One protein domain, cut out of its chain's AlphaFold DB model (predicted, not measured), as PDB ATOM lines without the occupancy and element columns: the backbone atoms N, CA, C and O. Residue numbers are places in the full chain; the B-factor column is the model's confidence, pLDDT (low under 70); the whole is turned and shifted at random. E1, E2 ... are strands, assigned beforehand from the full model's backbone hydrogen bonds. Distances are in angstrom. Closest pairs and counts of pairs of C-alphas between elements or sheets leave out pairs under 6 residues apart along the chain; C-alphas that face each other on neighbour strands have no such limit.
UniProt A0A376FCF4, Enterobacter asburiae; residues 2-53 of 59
ATOM      1  N   LEU A   2      25.276  52.267 -27.138       79.44
ATOM      2  CA  LEU A   2      24.448  51.430 -26.238       79.44
ATOM      3  C   LEU A   2      23.056  51.157 -26.842       79.44
ATOM      4  O   LEU A   2      22.037  51.229 -26.165       79.44
ATOM      5  N   ALA A   3      22.996  50.894 -28.148       79.69
ATOM      6  CA  ALA A   3      21.729  50.616 -28.813       79.69
ATOM      7  C   ALA A   3      21.212  49.215 -28.442       79.69
ATOM      8  O   ALA A   3      21.995  48.265 -28.306       79.69
ATOM      9  N   THR A   4      19.895  49.094 -28.305       83.69
ATOM     10  CA  THR A   4      19.192  47.824 -28.086       83.69
ATOM     11  C   THR A   4      18.602  47.361 -29.419       83.69
ATOM     12  O   THR A   4      18.011  48.185 -30.120       83.69
ATOM     13  N   PRO A   5      18.780  46.088 -29.817       83.31
ATOM     14  CA  PRO A   5      18.099  45.555 -30.996       83.31
ATOM     15  C   PRO A   5      16.577  45.568 -30.804       83.31
ATOM     16  O   PRO A   5      16.081  45.558 -29.680       83.31
ATOM     17  N   SER A   6      15.827  45.552 -31.905       79.81
ATOM     18  CA  SER A   6      14.373  45.392 -31.833       79.81
ATOM     19  C   SER A   6      13.986  44.005 -31.316       79.81
ATOM     20  O   SER A   6      14.636  43.001 -31.629       79.81
ATOM     21  N   THR A   7      12.879  43.950 -30.579       77.00
ATOM     22  CA  THR A   7      12.271  42.720 -30.057       77.00
ATOM     23  C   THR A   7      11.371  42.009 -31.073       77.00
ATOM     24  O   THR A   7      10.894  40.914 -30.782       77.00
ATOM     25  N   CYS A   8      11.157  42.584 -32.265       73.31
ATOM     26  CA  CYS A   8      10.356  41.985 -33.339       73.31
ATOM     27  C   CYS A   8      11.047  42.118 -34.710       73.31
ATOM     28  O   CYS A   8      11.779  41.222 -35.114       73.31
ATOM     29  N   VAL A   9      10.888  43.245 -35.409       76.00
ATOM     30  CA  VAL A   9      11.553  43.525 -36.699       76.00
ATOM     31  C   VAL A   9      12.480  44.729 -36.586       76.00
ATOM     32  O   VAL A   9      12.217  45.645 -35.809       76.00
ATOM     33  N   GLN A  10      13.568  44.744 -37.354       81.69
ATOM     34  CA  GLN A  10      14.493  45.880 -37.426       81.69
ATOM     35  C   GLN A  10      14.869  46.154 -38.883       81.69
ATOM     36  O   GLN A  10      14.909  45.233 -39.697       81.69
ATOM     37  N   PHE A  11      15.157  47.412 -39.210       83.38
ATOM     38  CA  PHE A  11      15.713  47.763 -40.512       83.38
ATOM     39  C   PHE A  11      17.178  47.365 -40.599       83.38
ATOM     40  O   PHE A  11      17.925  47.480 -39.623       83.38
ATOM     41  N   LYS A  12      17.595  46.938 -41.789       81.94
ATOM     42  CA  LYS A  12      18.986  46.612 -42.059       81.94
ATOM     43  C   LYS A  12      19.833  47.889 -41.959       81.94
ATOM     44  O   LYS A  12      19.586  48.839 -42.709       81.94
ATOM     45  N   PRO A  13      20.834  47.939 -41.064       80.12
ATOM     46  CA  PRO A  13      21.687  49.112 -40.941       80.12
ATOM     47  C   PRO A  13      22.461  49.356 -42.242       80.12
ATOM     48  O   PRO A  13      22.818  48.417 -42.954       80.12
ATOM     49  N   HIS A  14      22.734  50.630 -42.536       80.19
ATOM     50  CA  HIS A  14      23.449  51.078 -43.740       80.19
ATOM     51  C   HIS A  14      22.754  50.745 -45.074       80.19
ATOM     52  O   HIS A  14      23.424  50.585 -46.094       80.19
ATOM     53  N   CYS A  15      21.420  50.669 -45.093       78.06
ATOM     54  CA  CYS A  15      20.645  50.516 -46.321       78.06
ATOM     55  C   CYS A  15      19.829  51.782 -46.625       78.06
ATOM     56  O   CYS A  15      19.142  52.299 -45.749       78.06
ATOM     57  N   ALA A  16      19.916  52.282 -47.861       77.06
ATOM     58  CA  ALA A  16      19.141  53.440 -48.320       77.06
ATOM     59  C   ALA A  16      17.708  53.060 -48.740       77.06
ATOM     60  O   ALA A  16      16.810  53.898 -48.730       77.06
ATOM     61  N   ASN A  17      17.499  51.794 -49.099       80.06
ATOM     62  CA  ASN A  17      16.206  51.237 -49.471       80.06
ATOM     63  C   ASN A  17      15.539  50.616 -48.241       80.06
ATOM     64  O   ASN A  17      16.225  50.052 -47.385       80.06
ATOM     65  N   PHE A  18      14.207  50.665 -48.178       76.00
ATOM     66  CA  PHE A  18      13.423  50.008 -47.132       76.00
ATOM     67  C   PHE A  18      13.713  48.502 -47.135       76.00
ATOM     68  O   PHE A  18      13.223  47.761 -47.981       76.00
ATOM     69  N   THR A  19      14.585  48.070 -46.225       78.50
ATOM     70  CA  THR A  19      15.088  46.696 -46.167       78.50
ATOM     71  C   THR A  19      14.998  46.211 -44.735       78.50
ATOM     72  O   THR A  19      15.637  46.774 -43.842       78.50
ATOM     73  N   LEU A  20      14.216  45.159 -44.515       78.88
ATOM     74  CA  LEU A  20      14.148  44.483 -43.226       78.88
ATOM     75  C   LEU A  20      15.396  43.622 -43.018       78.88
ATOM     76  O   LEU A  20      15.896  42.972 -43.937       78.88
ATOM     77  N   ASP A  21      15.916  43.641 -41.799       77.56
ATOM     78  CA  ASP A  21      17.006  42.771 -41.390       77.56
ATOM     79  C   ASP A  21      16.484  41.347 -41.157       77.56
ATOM     80  O   ASP A  21      15.403  41.136 -40.605       77.56
ATOM     81  N   THR A  22      17.277  40.357 -41.551       77.00
ATOM     82  CA  THR A  22      16.991  38.934 -41.329       77.00
ATOM     83  C   THR A  22      17.528  38.437 -39.989       77.00
ATOM     84  O   THR A  22      17.336  37.273 -39.639       77.00
ATOM     85  N   ILE A  23      18.251  39.281 -39.247       82.38
ATOM     86  CA  ILE A  23      18.749  38.927 -37.920       82.38
ATOM     87  C   ILE A  23      17.570  38.771 -36.949       82.38
ATOM     88  O   ILE A  23      16.735  39.667 -36.818       82.38
ATOM     89  N   ALA A  24      17.559  37.647 -36.227       83.00
ATOM     90  CA  ALA A  24      16.538  37.307 -35.244       83.00
ATOM     91  C   ALA A  24      16.321  38.425 -34.203       83.00
ATOM     92  O   ALA A  24      17.286  39.115 -33.838       83.00
ATOM     93  N   PRO A  25      15.093  38.569 -33.674       85.88
ATOM     94  CA  PRO A  25      14.807  39.536 -32.629       85.88
ATOM     95  C   PRO A  25      15.748  39.372 -31.438       85.88
ATOM     96  O   PRO A  25      16.199  38.263 -31.123       85.88
ATOM     97  N   GLY A  26      16.053  40.484 -30.780       88.00
ATOM     98  CA  GLY A  26      16.982  40.497 -29.664       88.00
ATOM     99  C   GLY A  26      16.586  41.449 -28.556       88.00
ATOM    100  O   GLY A  26      15.634  42.214 -28.664       88.00
ATOM    101  N   TRP A  27      17.364  41.406 -27.485       89.50
ATOM    102  CA  TRP A  27      17.291  42.328 -26.361       89.50
ATOM    103  C   TRP A  27      18.704  42.612 -25.851       89.50
ATOM    104  O   TRP A  27      19.681  42.010 -26.302       89.50
ATOM    105  N   ARG A  28      18.825  43.560 -24.923       92.94
ATOM    106  CA  ARG A  28      20.086  43.887 -24.263       92.94
ATOM    107  C   ARG A  28      19.924  43.719 -22.759       92.94
ATOM    108  O   ARG A  28      19.037  44.338 -22.178       92.94
ATOM    109  N   TRP A  29      20.792  42.928 -22.143       93.62
ATOM    110  CA  TRP A  29      20.962  42.917 -20.697       93.62
ATOM    111  C   TRP A  29      21.820  44.099 -20.256       93.62
ATOM    112  O   TRP A  29      22.789  44.469 -20.931       93.62
ATOM    113  N   LEU A  30      21.439  44.697 -19.132       94.81
ATOM    114  CA  LEU A  30      22.175  45.742 -18.434       94.81
ATOM    115  C   LEU A  30      22.304  45.302 -16.977       94.81
ATOM    116  O   LEU A  30      21.293  45.091 -16.311       94.81
ATOM    117  N   GLU A  31      23.533  45.175 -16.501       96.62
ATOM    118  CA  GLU A  31      23.853  44.832 -15.120       96.62
ATOM    119  C   GLU A  31      24.710  45.950 -14.527       96.62
ATOM    120  O   GLU A  31      25.810  46.225 -15.012       96.62
ATOM    121  N   LEU A  32      24.169  46.634 -13.518       96.94
ATOM    122  CA  LEU A  32      24.853  47.703 -12.800       96.94
ATOM    123  C   LEU A  32      25.449  47.143 -11.510       96.94
ATOM    124  O   LEU A  32      24.717  46.657 -10.646       96.94
ATOM    125  N   HIS A  33      26.764  47.251 -11.376       97.06
ATOM    126  CA  HIS A  33      27.512  46.782 -10.216       97.06
ATOM    127  C   HIS A  33      27.658  47.883  -9.161       97.06
ATOM    128  O   HIS A  33      27.548  49.077  -9.450       97.06
ATOM    129  N   ALA A  34      27.929  47.486  -7.916       97.25
ATOM    130  CA  ALA A  34      28.043  48.410  -6.783       97.25
ATOM    131  C   ALA A  34      29.226  49.393  -6.899       97.25
ATOM    132  O   ALA A  34      29.198  50.461  -6.293       97.25
ATOM    133  N   ASP A  35      30.246  49.049  -7.686       97.25
ATOM    134  CA  ASP A  35      31.389  49.912  -8.003       97.25
ATOM    135  C   ASP A  35      31.093  50.922  -9.129       97.25
ATOM    136  O   ASP A  35      31.965  51.698  -9.521       97.25
ATOM    137  N   GLY A  36      29.860  50.930  -9.644       95.12
ATOM    138  CA  GLY A  36      29.419  51.795 -10.733       95.12
ATOM    139  C   GLY A  36      29.742  51.255 -12.125       95.12
ATOM    140  O   GLY A  36      29.454  51.935 -13.114       95.12
ATOM    141  N   THR A  37      30.315  50.053 -12.243       96.69
ATOM    142  CA  THR A  37      30.550  49.437 -13.552       96.69
ATOM    143  C   THR A  37      29.243  48.930 -14.165       96.69
ATOM    144  O   THR A  37      28.350  48.431 -13.480       96.69
ATOM    145  N   LEU A  38      29.121  49.074 -15.487       94.69
ATOM    146  CA  LEU A  38      27.977  48.602 -16.264       94.69
ATOM    147  C   LEU A  38      28.424  47.454 -17.168       94.69
ATOM    148  O   LEU A  38      29.195  47.667 -18.106       94.69
ATOM    149  N   THR A  39      27.898  46.258 -16.924       95.88
ATOM    150  CA  THR A  39      28.047  45.114 -17.829       95.88
ATOM    151  C   THR A  39      26.831  45.028 -18.739       95.88
ATOM    152  O   THR A  39      25.698  45.274 -18.325       95.88
ATOM    153  N   THR A  40      27.051  44.740 -20.020       96.12
ATOM    154  CA  THR A  40      25.958  44.666 -20.987       96.12
ATOM    155  C   THR A  40      26.200  43.603 -22.042       96.12
ATOM    156  O   THR A  40      27.305  43.472 -22.560       96.12
ATOM    157  N   GLU A  41      25.138  42.885 -22.393       94.44
ATOM    158  CA  GLU A  41      25.161  41.817 -23.388       94.44
ATOM    159  C   GLU A  41      23.975  41.968 -24.341       94.44
ATOM    160  O   GLU A  41      22.871  42.297 -23.915       94.44
ATOM    161  N   VAL A  42      24.196  41.738 -25.637       91.81
ATOM    162  CA  VAL A  42      23.111  41.645 -26.619       91.81
ATOM    163  C   VAL A  42      22.767  40.176 -26.825       91.81
ATOM    164  O   VAL A  42      23.589  39.412 -27.323       91.81
ATOM    165  N   CYS A  43      21.532  39.808 -26.512       89.19
ATOM    166  CA  CYS A  43      21.016  38.459 -26.697       89.19
ATOM    167  C   CYS A  43      20.026  38.426 -27.859       89.19
ATOM    168  O   CYS A  43      19.352  39.416 -28.156       89.19
ATOM    169  N   ARG A  44      19.921  37.275 -28.524       88.62
ATOM    170  CA  ARG A  44      18.967  37.044 -29.613       88.62
ATOM    171  C   ARG A  44      18.279  35.703 -29.435       88.62
ATOM    172  O   ARG A  44      18.867  34.771 -28.890       88.62
ATOM    173  N   LEU A  45      17.034  35.615 -29.893       85.44
ATOM    174  CA  LEU A  45      16.280  34.366 -29.850       85.44
ATOM    175  C   LEU A  45      16.979  33.288 -30.690       85.44
ATOM    176  O   LEU A  45      17.353  33.523 -31.839       85.44
ATOM    177  N   THR A  46      17.138  32.097 -30.114       78.56
ATOM    178  CA  THR A  46      17.677  30.926 -30.804       78.56
ATOM    179  C   THR A  46      16.555  30.175 -31.524       78.56
ATOM    180  O   THR A  46      15.486  29.922 -30.972       78.56
ATOM    181  N   GLY A  47      16.792  29.813 -32.787       66.31
ATOM    182  CA  GLY A  47      15.829  29.089 -33.622       66.31
ATOM    183  C   GLY A  47      15.098  29.968 -34.643       66.31
ATOM    184  O   GLY A  47      14.682  31.090 -34.377       66.31
ATOM    185  N   ALA A  48      14.916  29.426 -35.848       60.50
ATOM    186  CA  ALA A  48      14.409  30.139 -37.024       60.50
ATOM    187  C   ALA A  48      12.871  30.262 -37.084       60.50
ATOM    188  O   ALA A  48      12.298  30.263 -38.174       60.50
ATOM    189  N   LYS A  49      12.173  30.322 -35.940       59.50
ATOM    190  CA  LYS A  49      10.699  30.438 -35.939       59.50
ATOM    191  C   LYS A  49      10.207  31.839 -36.300       59.50
ATOM    192  O   LYS A  49       9.053  31.984 -36.683       59.50
ATOM    193  N   PHE A  50      11.073  32.846 -36.212       60.47
ATOM    194  CA  PHE A  50      10.766  34.196 -36.656       60.47
ATOM    195  C   PHE A  50      11.356  34.425 -38.050       60.47
ATOM    196  O   PHE A  50      12.565  34.588 -38.206       60.47
ATOM    197  N   ARG A  51      10.492  34.392 -39.066       63.22
ATOM    198  CA  ARG A  51      10.810  34.790 -40.439       63.22
ATOM    199  C   ARG A  51       9.949  36.008 -40.759       63.22
ATOM    200  O   ARG A  51       8.779  35.813 -41.083       63.22
ATOM    201  N   PRO A  52      10.469  37.236 -40.591       62.09
ATOM    202  CA  PRO A  52       9.731  38.404 -41.036       62.09
ATOM    203  C   PRO A  52       9.548  38.293 -42.549       62.09
ATOM    204  O   PRO A  52      10.471  37.873 -43.251       62.09
ATOM    205  N   ASP A  53       8.351  38.607 -43.041       65.44
ATOM    206  CA  ASP A  53       8.119  38.661 -44.477       65.44
ATOM    207  C   ASP A  53       8.936  39.819 -45.055       65.44
ATOM    208  O   ASP A  53       8.618  40.993 -44.871       65.44
TER     209      ASP A  53
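This is residues 2 to 53 of the 59 residues of a protein of Enterobacter asburiae (UniProt A0A376FCF4). There is little regular structure here: one long two-stranded hairpin makes one end of a flat, loose shape, and loops without named elements make the other. Residues 2 to 25 wind through a wide loop before entering the hairpin, and residues 45 to 53 trail from its far strand. The 52 printed residues include no named helix and two strands, E1 then E2, antiparallel; the class is all strand, with 14 residues in named elements. The radius of gyration of the C-alphas is 14.1 A, and the spans are 44 by 27 by 11 A.

E1, residues 26 to 32, and E2, residues 38 to 44, form a hairpin, antiparallel at 163 degrees. C-alphas 26 and 44 face each other at 4.0 A. N 29 and O 41 are within hydrogen-bond range at 2.8 A, as are N 43 and O 27 at 2.9 A.

E1 begins at C-alpha 26 (16.982, 40.497, -29.664) and measures 20.0 A. E2 measures 19.8 A and ends at C-alpha 44 (18.967, 37.044, -29.613).

The C-alphas of Asp 35 and Asp 53, the two farthest apart, are 44.7 A apart. The printed part has no cut, and the link from E1 to E2 is tight. Residues 47 to 53 have pLDDT under 70.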